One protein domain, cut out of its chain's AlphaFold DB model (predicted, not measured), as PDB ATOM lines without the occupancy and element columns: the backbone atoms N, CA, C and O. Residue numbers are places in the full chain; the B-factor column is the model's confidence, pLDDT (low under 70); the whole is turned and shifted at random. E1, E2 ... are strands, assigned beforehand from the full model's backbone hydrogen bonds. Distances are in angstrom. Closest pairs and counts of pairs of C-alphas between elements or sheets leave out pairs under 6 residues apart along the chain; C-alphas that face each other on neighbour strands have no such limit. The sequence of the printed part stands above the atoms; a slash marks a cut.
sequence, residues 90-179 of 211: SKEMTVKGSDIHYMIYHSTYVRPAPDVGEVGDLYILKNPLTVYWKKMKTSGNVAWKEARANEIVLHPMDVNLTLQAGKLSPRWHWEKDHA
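Overview. This is residues 90 to 179 of the 211 residues of an uncharacterized protein of Gymnopilus dilepis (UniProt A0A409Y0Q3). A strongly twisted sheet of five strands, E1 to E5, makes the body, with the small hairpin of E6 and E7 over one face and set off from its strands. The long link of residues 108 to 121 crosses over the opposite face, from E2 back to E3. The printed part has 90 residues with seven named strands, E1 to E7 in order along the chain, and no named helix; the class is all strand, though only 38 of the 90 residues are in named strands. The larger sheet is mixed, in the order E1, E2, E3, E4, E5, and E6 and E7 are antiparallel. The whole is compact, with a radius of gyration of the C-alphas of 12.4 A and spans of 36 by 31 by 24 A.

Arrangement. E1, residues 90 to 94, and E2, residues 101 to 107, form a hairpin at 152 degrees between their directions; N 93 and O 102 are 2.9 A apart, within hydrogen-bond range. E2 and E3, residues 122 to 126, are parallel at 21 degrees, with N 105 and O 122 at 2.9 A. E3 and E4, residues 129 to 136, form an antiparallel hairpin at 158 degrees, with N 125 and O 130 at 2.8 A. E4 and E5, residues 142 to 146, form another at 153 degrees, with N 145 and O 133 at 2.8 A. E3, E4 and E5 are a meander, each strand the antiparallel neighbour of the one before. E1 and E5 are the edge strands, and from edge to edge the strands' lines turn by 85 degrees. E6, residues 161 to 164, and E7, residues 171 to 174, form a hairpin at 139 degrees, with N 173 and O 162 at 2.8 A. Residues 153 to 154 pair antiparallel with residues 162 to 163 of E6. E6 and E7 are apart from E1 to E5; E3 and E7 are only just apart, at 8.3 A between their closest C-alphas.

Along the chain. E1 begins at C-alpha 90, at (252.750, 245.545, 222.686), and is 13.3 A long from first to last C-alpha. E2 is 20.4 A long, E3 12.8 A, E4, the longest strand, 23.2 A, and E5 13.2 A. E4 begins at C-alpha 129, at (237.895, 241.306, 217.056). E6 is 9.6 A long and E7 10.0 A, ending at C-alpha 174, at (238.345, 255.353, 236.334).

Size, cuts and confidence. The C-alphas farthest apart, those of Tyr 109 and Asp 177, are 36.5 A apart. The printed part has no cut. The links E2 to E3 and E5 to E6 are long, with 14 residues each. The mean pLDDT of the printed part is 78.5, and residues 165 to 169 and 176 to 179 are under 70.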
ATOM      1  N   SER A  90     253.359 245.088 221.457       78.31
ATOM      2  CA  SER A  90     252.750 245.545 222.686       78.31
ATOM      3  C   SER A  90     252.952 247.042 222.845       78.31
ATOM      4  O   SER A  90     253.849 247.647 222.253       78.31
ATOM      5  N   LYS A  91     252.062 247.653 223.617       79.19
ATOM      6  CA  LYS A  91     252.148 249.059 223.979       79.19
ATOM      7  C   LYS A  91     251.893 249.202 225.466       79.19
ATOM      8  O   LYS A  91     250.849 248.763 225.944       79.19
ATOM      9  N   GLU A  92     252.830 249.832 226.158       82.00
ATOM     10  CA  GLU A  92     252.644 250.230 227.547       82.00
ATOM     11  C   GLU A  92     251.669 251.406 227.628       82.00
ATOM     12  O   GLU A  92     251.697 252.331 226.806       82.00
ATOM     13  N   MET A  93     250.776 251.343 228.605       80.31
ATOM     14  CA  MET A  93     249.757 252.341 228.869       80.31
ATOM     15  C   MET A  93     249.662 252.577 230.375       80.31
ATOM     16  O   MET A  93     249.732 251.643 231.169       80.31
ATOM     17  N   THR A  94     249.432 253.828 230.757       82.38
ATOM     18  CA  THR A  94     249.124 254.205 232.139       82.38
ATOM     19  C   THR A  94     247.640 254.514 232.241       82.38
ATOM     20  O   THR A  94     247.077 255.214 231.386       82.38
ATOM     21  N   VAL A  95     246.984 253.989 233.272       78.62
ATOM     22  CA  VAL A  95     245.580 254.303 233.523       78.62
ATOM     23  C   VAL A  95     245.466 255.761 233.968       78.62
ATOM     24  O   VAL A  95     246.194 256.235 234.834       78.62
ATOM     25  N   LYS A  96     244.561 256.524 233.346       77.81
ATOM     26  CA  LYS A  96     244.422 257.952 233.661       77.81
ATOM     27  C   LYS A  96     244.002 258.139 235.119       77.81
ATOM     28  O   LYS A  96     242.929 257.686 235.503       77.81
ATOM     29  N   GLY A  97     244.797 258.896 235.871       76.56
ATOM     30  CA  GLY A  97     244.506 259.220 237.268       76.56
ATOM     31  C   GLY A  97     244.998 258.184 238.279       76.56
ATOM     32  O   GLY A  97     244.636 258.306 239.444       76.56
ATOM     33  N   SER A  98     245.813 257.206 237.867       78.06
ATOM     34  CA  SER A  98     246.500 256.288 238.779       78.06
ATOM     35  C   SER A  98     247.935 256.001 238.324       78.06
ATOM     36  O   SER A  98     248.305 256.293 237.187       78.06
ATOM     37  N   ASP A  99     248.719 255.387 239.211       78.44
ATOM     38  CA  ASP A  99     250.083 254.912 238.932       78.44
ATOM     39  C   ASP A  99     250.089 253.474 238.379       78.44
ATOM     40  O   ASP A  99     251.092 252.768 238.440       78.44
ATOM     41  N   ILE A 100     248.945 252.987 237.885       81.19
ATOM     42  CA  ILE A 100     248.820 251.628 237.358       81.19
ATOM     43  C   ILE A 100     249.257 251.622 235.893       81.19
ATOM     44  O   ILE A 100     248.650 252.278 235.037       81.19
ATOM     45  N   HIS A 101     250.287 250.829 235.614       81.69
ATOM     46  CA  HIS A 101     250.793 250.538 234.278       81.69
ATOM     47  C   HIS A 101     250.259 249.189 233.802       81.69
ATOM     48  O   HIS A 101     250.127 248.254 234.589       81.69
ATOM     49  N   TYR A 102     249.946 249.090 232.514       82.81
ATOM     50  CA  TYR A 102     249.527 247.842 231.885       82.81
ATOM     51  C   TYR A 102     249.997 247.782 230.434       82.81
ATOM     52  O   TYR A 102     250.172 248.805 229.765       82.81
ATOM     53  N   MET A 103     250.157 246.568 229.923       84.31
ATOM     54  CA  MET A 103     250.504 246.322 228.531       84.31
ATOM     55  C   MET A 103     249.260 245.970 227.716       84.31
ATOM     56  O   MET A 103     248.388 245.211 228.145       84.31
ATOM     57  N   ILE A 104     249.194 246.498 226.493       84.56
ATOM     58  CA  ILE A 104     248.244 246.060 225.470       84.56
ATOM     59  C   ILE A 104     249.011 245.282 224.413       84.56
ATOM     60  O   ILE A 104     249.700 245.877 223.586       84.56
ATOM     61  N   TYR A 105     248.857 243.964 224.412       86.69
ATOM     62  CA  TYR A 105     249.351 243.089 223.352       86.69
ATOM     63  C   TYR A 105     248.331 242.998 222.224       86.69
ATOM     64  O   TYR A 105     247.121 243.114 222.448       86.69
ATOM     65  N   HIS A 106     248.786 242.726 221.004       84.38
ATOM     66  CA  HIS A 106     247.860 242.439 219.919       84.38
ATOM     67  C   HIS A 106     248.378 241.419 218.907       84.38
ATOM     68  O   HIS A 106     249.560 241.374 218.570       84.38
ATOM     69  N   SER A 107     247.450 240.670 218.321       83.31
ATOM     70  CA  SER A 107     247.703 239.778 217.188       83.31
ATOM     71  C   SER A 107     246.503 239.749 216.254       83.31
ATOM     72  O   SER A 107     245.384 240.083 216.640       83.31
ATOM     73  N   THR A 108     246.720 239.352 215.004       79.25
ATOM     74  CA  THR A 108     245.622 239.205 214.043       79.25
ATOM     75  C   THR A 108     244.931 237.852 214.178       79.25
ATOM     76  O   THR A 108     243.707 237.811 214.139       79.25
ATOM     77  N   TYR A 109     245.690 236.773 214.395       77.50
ATOM     78  CA  TYR A 109     245.173 235.395 214.324       77.50
ATOM     79  C   TYR A 109     245.591 234.501 215.492       77.50
ATOM     80  O   TYR A 109     245.038 233.420 215.677       77.50
ATOM     81  N   VAL A 110     246.577 234.924 216.284       83.25
ATOM     82  CA  VAL A 110     247.132 234.096 217.355       83.25
ATOM     83  C   VAL A 110     246.422 234.450 218.653       83.25
ATOM     84  O   VAL A 110     246.330 235.623 219.010       83.25
ATOM     85  N   ARG A 111     245.900 233.447 219.360       83.81
ATOM     86  CA  ARG A 111     245.348 233.628 220.709       83.81
ATOM     87  C   ARG A 111     246.474 233.857 221.722       83.81
ATOM     88  O   ARG A 111     247.588 233.390 221.492       83.81
ATOM     89  N   PRO A 112     246.204 234.552 222.836       83.12
ATOM     90  CA  PRO A 112     247.238 234.804 223.823       83.12
ATOM     91  C   PRO A 112     247.723 233.499 224.461       83.12
ATOM     92  O   PRO A 112     246.920 232.659 224.875       83.12
ATOM     93  N   ALA A 113     249.040 233.351 224.569       84.00
ATOM     94  CA  ALA A 113     249.644 232.221 225.255       84.00
ATOM     95  C   ALA A 113     249.497 232.362 226.787       84.00
ATOM     96  O   ALA A 113     249.463 233.489 227.303       84.00
ATOM     97  N   PRO A 114     249.391 231.252 227.545       79.44
ATOM     98  CA  PRO A 114     249.207 231.303 228.997       79.44
ATOM     99  C   PRO A 114     250.342 231.993 229.765       79.44
ATOM    100  O   PRO A 114     250.087 232.542 230.832       79.44
ATOM    101  N   ASP A 115     251.554 232.000 229.227       80.81
ATOM    102  CA  ASP A 115     252.789 232.548 229.805       80.81
ATOM    103  C   ASP A 115     253.063 234.014 229.426       80.81
ATOM    104  O   ASP A 115     253.937 234.649 230.005       80.81
ATOM    105  N   VAL A 116     252.301 234.580 228.486       83.00
ATOM    106  CA  VAL A 116     252.441 235.984 228.067       83.00
ATOM    107  C   VAL A 116     251.692 236.919 229.015       83.00
ATOM    108  O   VAL A 116     250.530 236.651 229.350       83.00
ATOM    109  N   GLY A 117     252.325 238.047 229.345       82.56
ATOM    110  CA  GLY A 117     251.735 239.182 230.057       82.56
ATOM    111  C   GLY A 117     251.527 238.969 231.556       82.56
ATOM    112  O   GLY A 117     251.576 237.850 232.068       82.56
ATOM    113  N   GLU A 118     251.251 240.068 232.244       87.25
ATOM    114  CA  GLU A 118     251.024 240.143 233.683       87.25
ATOM    115  C   GLU A 118     249.545 240.363 234.014       87.25
ATOM    116  O   GLU A 118     248.720 240.665 233.154       87.25
ATOM    117  N   VAL A 119     249.173 240.156 235.279       84.50
ATOM    118  CA  VAL A 119     247.799 240.359 235.763       84.50
ATOM    119  C   VAL A 119     247.397 241.829 235.578       84.50
ATOM    120  O   VAL A 119     248.060 242.709 236.105       84.50
ATOM    121  N   GLY A 120     246.291 242.086 234.872       84.06
ATOM    122  CA  GLY A 120     245.843 243.440 234.505       84.06
ATOM    123  C   GLY A 120     246.105 243.813 233.041       84.06
ATOM    124  O   GLY A 120     245.430 244.700 232.510       84.06
ATOM    125  N   ASP A 121     246.990 243.081 232.356       87.50
ATOM    126  CA  ASP A 121     247.278 243.300 230.940       87.50
ATOM    127  C   ASP A 121     246.089 242.960 230.038       87.50
ATOM    128  O   ASP A 121     245.232 242.123 230.355       87.50
ATOM    129  N   LEU A 122     246.077 243.586 228.862       88.75
ATOM    130  CA  LEU A 122     245.076 243.382 227.824       88.75
ATOM    131  C   LEU A 122     245.694 242.728 226.591       88.75
ATOM    132  O   LEU A 122     246.825 243.014 226.206       88.75
ATOM    133  N   TYR A 123     244.913 241.892 225.917       88.31
ATOM    134  CA  TYR A 123     245.279 241.295 224.641       88.31
ATOM    135  C   TYR A 123     244.157 241.482 223.625       88.31
ATOM    136  O   TYR A 123     243.008 241.125 223.885       88.31
ATOM    137  N   ILE A 124     244.489 242.005 222.448       85.88
ATOM    138  CA  ILE A 124     243.540 242.242 221.357       85.88
ATOM    139  C   ILE A 124     243.816 241.255 220.223       85.88
ATOM    140  O   ILE A 124     244.835 241.345 219.536       85.88
ATOM    141  N   LEU A 125     242.876 240.344 219.990       83.38
ATOM    142  CA  LEU A 125     242.807 239.559 218.764       83.38
ATOM    143  C   LEU A 125     242.010 240.367 217.735       83.38
ATOM    144  O   LEU A 125     240.904 240.792 218.042       83.38
ATOM    145  N   LYS A 126     242.564 240.644 216.550       79.75
ATOM    146  CA  LYS A 126     241.906 241.518 215.555       79.75
ATOM    147  C   LYS A 126     240.925 240.778 214.636       79.75
ATOM    148  O   LYS A 126     240.050 241.434 214.076       79.75
ATOM    149  N   ASN A 127     241.056 239.459 214.461       74.38
ATOM    150  CA  ASN A 127     240.204 238.687 213.556       74.38
ATOM    151  C   ASN A 127     239.839 237.282 214.107       74.38
ATOM    152  O   ASN A 127     240.649 236.360 213.995       74.38
ATOM    153  N   PRO A 128     238.633 237.094 214.679       79.56
ATOM    154  CA  PRO A 128     237.638 238.127 214.968       79.56
ATOM    155  C   PRO A 128     238.147 239.101 216.034       79.56
ATOM    156  O   PRO A 128     239.059 238.787 216.799       79.56
ATOM    157  N   LEU A 129     237.562 240.297 216.063       82.00
ATOM    158  CA  LEU A 129     237.895 241.306 217.056       82.00
ATOM    159  C   LEU A 129     237.428 240.855 218.446       82.00
ATOM    160  O   LEU A 129     236.240 240.923 218.762       82.00
ATOM    161  N   THR A 130     238.376 240.420 219.268       85.75
ATOM    162  CA  THR A 130     238.136 239.874 220.602       85.75
ATOM    163  C   THR A 130     239.154 240.440 221.579       85.75
ATOM    164  O   THR A 130     240.353 240.488 221.300       85.75
ATOM    165  N   VAL A 131     238.674 240.865 222.744       86.38
ATOM    166  CA  VAL A 131     239.512 241.409 223.813       86.38
ATOM    167  C   VAL A 131     239.629 240.363 224.909       86.38
ATOM    168  O   VAL A 131     238.632 239.793 225.343       86.38
ATOM    169  N   TYR A 132     240.848 240.128 225.367       90.06
ATOM    170  CA  TYR A 132     241.139 239.323 226.540       90.06
ATOM    171  C   TYR A 132     241.804 240.205 227.590       90.06
ATOM    172  O   TYR A 132     242.527 241.141 227.250       90.06
ATOM    173  N   TRP A 133     241.608 239.877 228.860       89.69
ATOM    174  CA  TRP A 133     242.382 240.457 229.952       89.69
ATOM    175  C   TRP A 133     243.000 239.356 230.803       89.69
ATOM    176  O   TRP A 133     242.432 238.265 230.957       89.69
ATOM    177  N   LYS A 134     244.177 239.623 231.358       86.75
ATOM    178  CA  LYS A 134     244.850 238.683 232.246       86.75
ATOM    179  C   LYS A 134     244.315 238.857 233.660       86.75
ATOM    180  O   LYS A 134     244.379 239.949 234.221       86.75
ATOM    181  N   LYS A 135     243.805 237.784 234.264       84.75
ATOM    182  CA  LYS A 135     243.348 237.818 235.658       84.75
ATOM    183  C   LYS A 135     243.837 236.637 236.472       84.75
ATOM    184  O   LYS A 135     244.018 235.535 235.953       84.75
ATOM    185  N   MET A 136     243.940 236.866 237.774       80.25
ATOM    186  CA  MET A 136     244.081 235.814 238.768       80.25
ATOM    187  C   MET A 136     242.700 235.215 239.079       80.25
ATOM    188  O   MET A 136     241.714 235.930 239.270       80.25
ATOM    189  N   LYS A 137     242.595 233.887 239.057       78.12
ATOM    190  CA  LYS A 137     241.411 233.149 239.513       78.12
ATOM    191  C   LYS A 137     241.449 233.006 241.035       78.12
ATOM    192  O   LYS A 137     242.507 233.099 241.642       78.12
ATOM    193  N   THR A 138     240.309 232.673 241.637       71.88
ATOM    194  CA  THR A 138     240.207 232.371 243.078       71.88
ATOM    195  C   THR A 138     241.125 231.230 243.519       71.88
ATOM    196  O   THR A 138     241.541 231.189 244.666       71.88
ATOM    197  N   SER A 139     241.490 230.330 242.601       70.75
ATOM    198  CA  SER A 139     242.446 229.247 242.845       70.75
ATOM    199  C   SER A 139     243.918 229.690 242.837       70.75
ATOM    200  O   SER A 139     244.792 228.832 242.837       70.75
ATOM    201  N   GLY A 140     244.210 230.987 242.691       73.12
ATOM    202  CA  GLY A 140     245.566 231.528 242.511       73.12
ATOM    203  C   GLY A 140     246.119 231.419 241.084       73.12
ATOM    204  O   GLY A 140     247.119 232.050 240.755       73.12
ATOM    205  N   ASN A 141     245.452 230.676 240.194       75.69
ATOM    206  CA  ASN A 141     245.917 230.489 238.820       75.69
ATOM    207  C   ASN A 141     245.684 231.741 237.972       75.69
ATOM    208  O   ASN A 141     244.571 232.270 237.927       75.69
ATOM    209  N   VAL A 142     246.704 232.158 237.227       80.75
ATOM    210  CA  VAL A 142     246.620 233.292 236.305       80.75
ATOM    211  C   VAL A 142     246.243 232.801 234.908       80.75
ATOM    212  O   VAL A 142     246.822 231.847 234.394       80.75
ATOM    213  N   ALA A 143     245.257 233.437 234.278       84.69
ATOM    214  CA  ALA A 143     244.824 233.082 232.931       84.69
ATOM    215  C   ALA A 143     244.276 234.291 232.168       84.69
ATOM    216  O   ALA A 143     243.766 235.244 232.759       84.69
ATOM    217  N   TRP A 144     244.329 234.206 230.840       88.75
ATOM    218  CA  TRP A 144     243.588 235.103 229.962       88.75
ATOM    219  C   TRP A 144     242.098 234.763 230.017       88.75
ATOM    220  O   TRP A 144     241.710 233.603 229.855       88.75
ATOM    221  N   LYS A 145     241.260 235.771 230.250       88.19
ATOM    222  CA  LYS A 145     239.804 235.666 230.166       88.19
ATOM    223  C   LYS A 145     239.311 236.539 229.019       88.19
ATOM    224  O   LYS A 145     239.707 237.691 228.903       88.19
ATOM    225  N   GLU A 146     238.459 235.965 228.181       89.50
ATOM    226  CA  GLU A 146     237.767 236.688 227.116       89.50
ATOM    227  C   GLU A 146     236.730 237.649 227.701       89.50
ATOM    228  O   GLU A 146     235.940 237.249 228.562       89.50
ATOM    229  N   ALA A 147     236.729 238.888 227.211       84.62
ATOM    230  CA  ALA A 147     235.728 239.883 227.541       84.62
ATOM    231  C   ALA A 147     234.477 239.693 226.704       84.62
ATOM    232  O   ALA A 147     234.506 239.826 225.479       84.62
ATOM    233  N   ARG A 148     233.359 239.412 227.374       77.12
ATOM    234  CA  ARG A 148     232.071 239.341 226.690       77.12
ATOM    235  C   ARG A 148     231.586 240.743 226.341       77.12
ATOM    236  O   ARG A 148     231.905 241.727 227.007       77.12
ATOM    237  N   ALA A 149     230.759 240.819 225.304       70.44
ATOM    238  CA  ALA A 149     230.057 242.049 224.978       70.44
ATOM    239  C   ALA A 149     229.255 242.530 226.204       70.44
ATOM    240  O   ALA A 149     228.497 241.754 226.784       70.44
ATOM    241  N   ASN A 150     229.433 243.803 226.575       70.00
ATOM    242  CA  ASN A 150     228.790 244.471 227.718       70.00
ATOM    243  C   ASN A 150     229.168 243.932 229.111       70.00
ATOM    244  O   ASN A 150     228.509 244.266 230.092       70.00
ATOM    245  N   GLU A 151     230.213 243.111 229.227       77.38
ATOM    246  CA  GLU A 151     230.727 242.705 230.534       77.38
ATOM    247  C   GLU A 151     231.503 243.856 231.183       77.38
ATOM    248  O   GLU A 151     232.456 244.372 230.600       77.38
ATOM    249  N   ILE A 152     231.112 244.231 232.404       77.62
ATOM    250  CA  ILE A 152     231.917 245.107 233.258       77.62
ATOM    251  C   ILE A 152     233.022 244.253 233.873       77.62
ATOM    252  O   ILE A 152     232.763 243.243 234.529       77.62
ATOM    253  N   VAL A 153     234.266 244.659 233.654       82.50
ATOM    254  CA  VAL A 153     235.447 243.964 234.166       82.50
ATOM    255  C   VAL A 153     236.144 244.878 235.145       82.50
ATOM    256  O   VAL A 153     236.500 245.985 234.764       82.50
ATOM    257  N   LEU A 154     236.381 244.408 236.363       81.88
ATOM    258  CA  LEU A 154     237.145 245.155 237.359       81.88
ATOM    259  C   LEU A 154     238.645 244.891 237.205       81.88
ATOM    260  O   LEU A 154     239.052 243.763 236.894       81.88
ATOM    261  N   HIS A 155     239.463 245.915 237.444       83.12
ATOM    262  CA  HIS A 155     240.910 245.753 237.484       83.12
ATOM    263  C   HIS A 155     241.315 244.922 238.717       83.12
ATOM    264  O   HIS A 155     240.783 245.122 239.808       83.12
ATOM    265  N   PRO A 156     242.270 243.985 238.589       75.94
ATOM    266  CA  PRO A 156     242.660 243.093 239.683       75.94
ATOM    267  C   PRO A 156     243.303 243.799 240.885       75.94
ATOM    268  O   PRO A 156     243.256 243.259 241.985       75.94
ATOM    269  N   MET A 157     243.911 244.970 240.681       73.94
ATOM    270  CA  MET A 157     244.569 245.740 241.750       73.94
ATOM    271  C   MET A 157     243.745 246.935 242.242       73.94
ATOM    272  O   MET A 157     244.084 247.503 243.273       73.94
ATOM    273  N   ASP A 158     242.695 247.336 241.516       74.88
ATOM    274  CA  ASP A 158     241.907 248.523 241.861       74.88
ATOM    275  C   ASP A 158     240.438 248.342 241.473       74.88
ATOM    276  O   ASP A 158     240.089 248.202 240.302       74.88
ATOM    277  N   VAL A 159     239.567 248.362 242.476       75.19
ATOM    278  CA  VAL A 159     238.128 248.133 242.307       75.19
ATOM    279  C   VAL A 159     237.406 249.284 241.603       75.19
ATOM    280  O   VAL A 159     236.315 249.074 241.085       75.19
ATOM    281  N   ASN A 160     238.001 250.480 241.548       80.06
ATOM    282  CA  ASN A 160     237.408 251.655 240.895       80.06
ATOM    283  C   ASN A 160     237.736 251.732 239.397       80.06
ATOM    284  O   ASN A 160     237.310 252.659 238.702       80.06
ATOM    285  N   LEU A 161     238.528 250.780 238.903       78.94
ATOM    286  CA  LEU A 161     238.921 250.694 237.510       78.94
ATOM    287  C   LEU A 161     238.099 249.640 236.783       78.94
ATOM    288  O   LEU A 161     238.129 248.458 237.133       78.94
ATOM    289  N   THR A 162     237.431 250.062 235.713       85.94
ATOM    290  CA  THR A 162     236.626 249.183 234.868       85.94
ATOM    291  C   THR A 162     237.167 249.120 233.442       85.94
ATOM    292  O   THR A 162     237.706 250.095 232.910       85.94
ATOM    293  N   LEU A 163     237.090 247.949 232.804       82.75
ATOM    294  CA  LEU A 163     237.488 247.785 231.405       82.75
ATOM    295  C   LEU A 163     236.321 248.148 230.499       82.75
ATOM    296  O   LEU A 163     235.330 247.421 230.421       82.75
ATOM    297  N   GLN A 164     236.492 249.192 229.696       78.62
ATOM    298  CA  GLN A 164     235.617 249.412 228.555       78.62
ATOM    299  C   GLN A 164     236.125 248.563 227.388       78.62
ATOM    300  O   GLN A 164     236.917 249.033 226.578       78.62
ATOM    301  N   ALA A 165     235.672 247.311 227.271       67.75
ATOM    302  CA  ALA A 165     236.091 246.373 226.215       67.75
ATOM    303  C   ALA A 165     235.520 246.698 224.811       67.75
ATOM    304  O   ALA A 165     235.367 245.814 223.968       67.75
ATOM    305  N   GLY A 166     235.165 247.963 224.558       61.88
ATOM    306  CA  GLY A 166     234.528 248.408 223.323       61.88
ATOM    307  C   GLY A 166     235.331 248.028 222.077       61.88
ATOM    308  O   GLY A 166     236.561 248.009 222.092       61.88
ATOM    309  N   LYS A 167     234.619 247.776 220.970       53.00
ATOM    310  CA  LYS A 167     235.182 247.220 219.726       53.00
ATOM    311  C   LYS A 167     236.410 247.978 219.188       53.00
ATOM    312  O   LYS A 167     237.268 247.379 218.562       53.00
ATOM    313  N   LEU A 168     236.524 249.285 219.408       56.28
ATOM    314  CA  LEU A 168     237.556 250.089 218.739       56.28
ATOM    315  C   LEU A 168     238.739 250.491 219.631       56.28
ATOM    316  O   LEU A 168     239.789 250.845 219.104       56.28
ATOM    317  N   SER A 169     238.605 250.451 220.960       66.69
ATOM    318  CA  SER A 169     239.682 250.876 221.865       66.69
ATOM    319  C   SER A 169     239.442 250.350 223.283       66.69
ATOM    320  O   SER A 169     238.850 251.059 224.099       66.69
ATOM    321  N   PRO A 170     239.863 249.109 223.589       73.44
ATOM    322  CA  PRO A 170     239.775 248.596 224.943       73.44
ATOM    323  C   PRO A 170     240.750 249.344 225.845       73.44
ATOM    324  O   PRO A 170     241.946 249.432 225.556       73.44
ATOM    325  N   ARG A 171     240.232 249.912 226.930       78.69
ATOM    326  CA  ARG A 171     241.026 250.682 227.889       78.69
ATOM    327  C   ARG A 171     240.378 250.668 229.265       78.69
ATOM    328  O   ARG A 171     239.156 250.561 229.382       78.69
ATOM    329  N   TRP A 172     241.217 250.798 230.282       83.06
ATOM    330  CA  TRP A 172     240.776 250.982 231.655       83.06
ATOM    331  C   TRP A 172     240.248 252.403 231.852       83.06
ATOM    332  O   TRP A 172     240.847 253.376 231.385       83.06
ATOM    333  N   HIS A 173     239.117 252.509 232.536       80.62
ATOM    334  CA  HIS A 173     238.476 253.757 232.905       80.62
ATOM    335  C   HIS A 173     238.346 253.845 234.416       80.62
ATOM    336  O   HIS A 173     238.001 252.871 235.077       80.62
ATOM    337  N   TRP A 174     238.621 255.036 234.944       78.00
ATOM    338  CA  TRP A 174     238.345 255.353 236.334       78.00
ATOM    339  C   TRP A 174     236.878 255.734 236.470       78.00
ATOM    340  O   TRP A 174     236.464 256.811 236.032       78.00
ATOM    341  N   GLU A 175     236.092 254.862 237.081       70.56
ATOM    342  CA  GLU A 175     234.691 255.120 237.360       70.56
ATOM    343  C   GLU A 175     234.553 255.465 238.840       70.56
ATOM    344  O   GLU A 175     234.467 254.595 239.700       70.56
ATOM    345  N   LYS A 176     234.511 256.771 239.148       57.78
ATOM    346  CA  LYS A 176     234.257 257.253 240.518       57.78
ATOM    347  C   LYS A 176     232.887 256.816 241.065       57.78
ATOM    348  O   LYS A 176     232.685 256.892 242.271       57.78
ATOM    349  N   ASP A 177     231.980 256.347 240.204       46.06
ATOM    350  CA  ASP A 177     230.574 256.116 240.545       46.06
ATOM    351  C   ASP A 177     230.105 254.651 240.445       46.06
ATOM    352  O   ASP A 177     229.032 254.342 240.957       46.06
ATOM    353  N   HIS A 178     230.894 253.719 239.888       46.56
ATOM    354  CA  HIS A 178     230.495 252.297 239.812       46.56
ATOM    355  C   HIS A 178     230.808 251.486 241.078       46.56
ATOM    356  O   HIS A 178     230.237 250.414 241.281       46.56
ATOM    357  N   ALA A 179     231.614 252.031 241.994       45.56
ATOM    358  CA  ALA A 179     231.806 251.468 243.333       45.56
ATOM    359  C   ALA A 179     230.524 251.487 244.196       45.56
ATOM    360  O   ALA A 179     230.517 250.935 245.290       45.56
TER     361      ALA A 179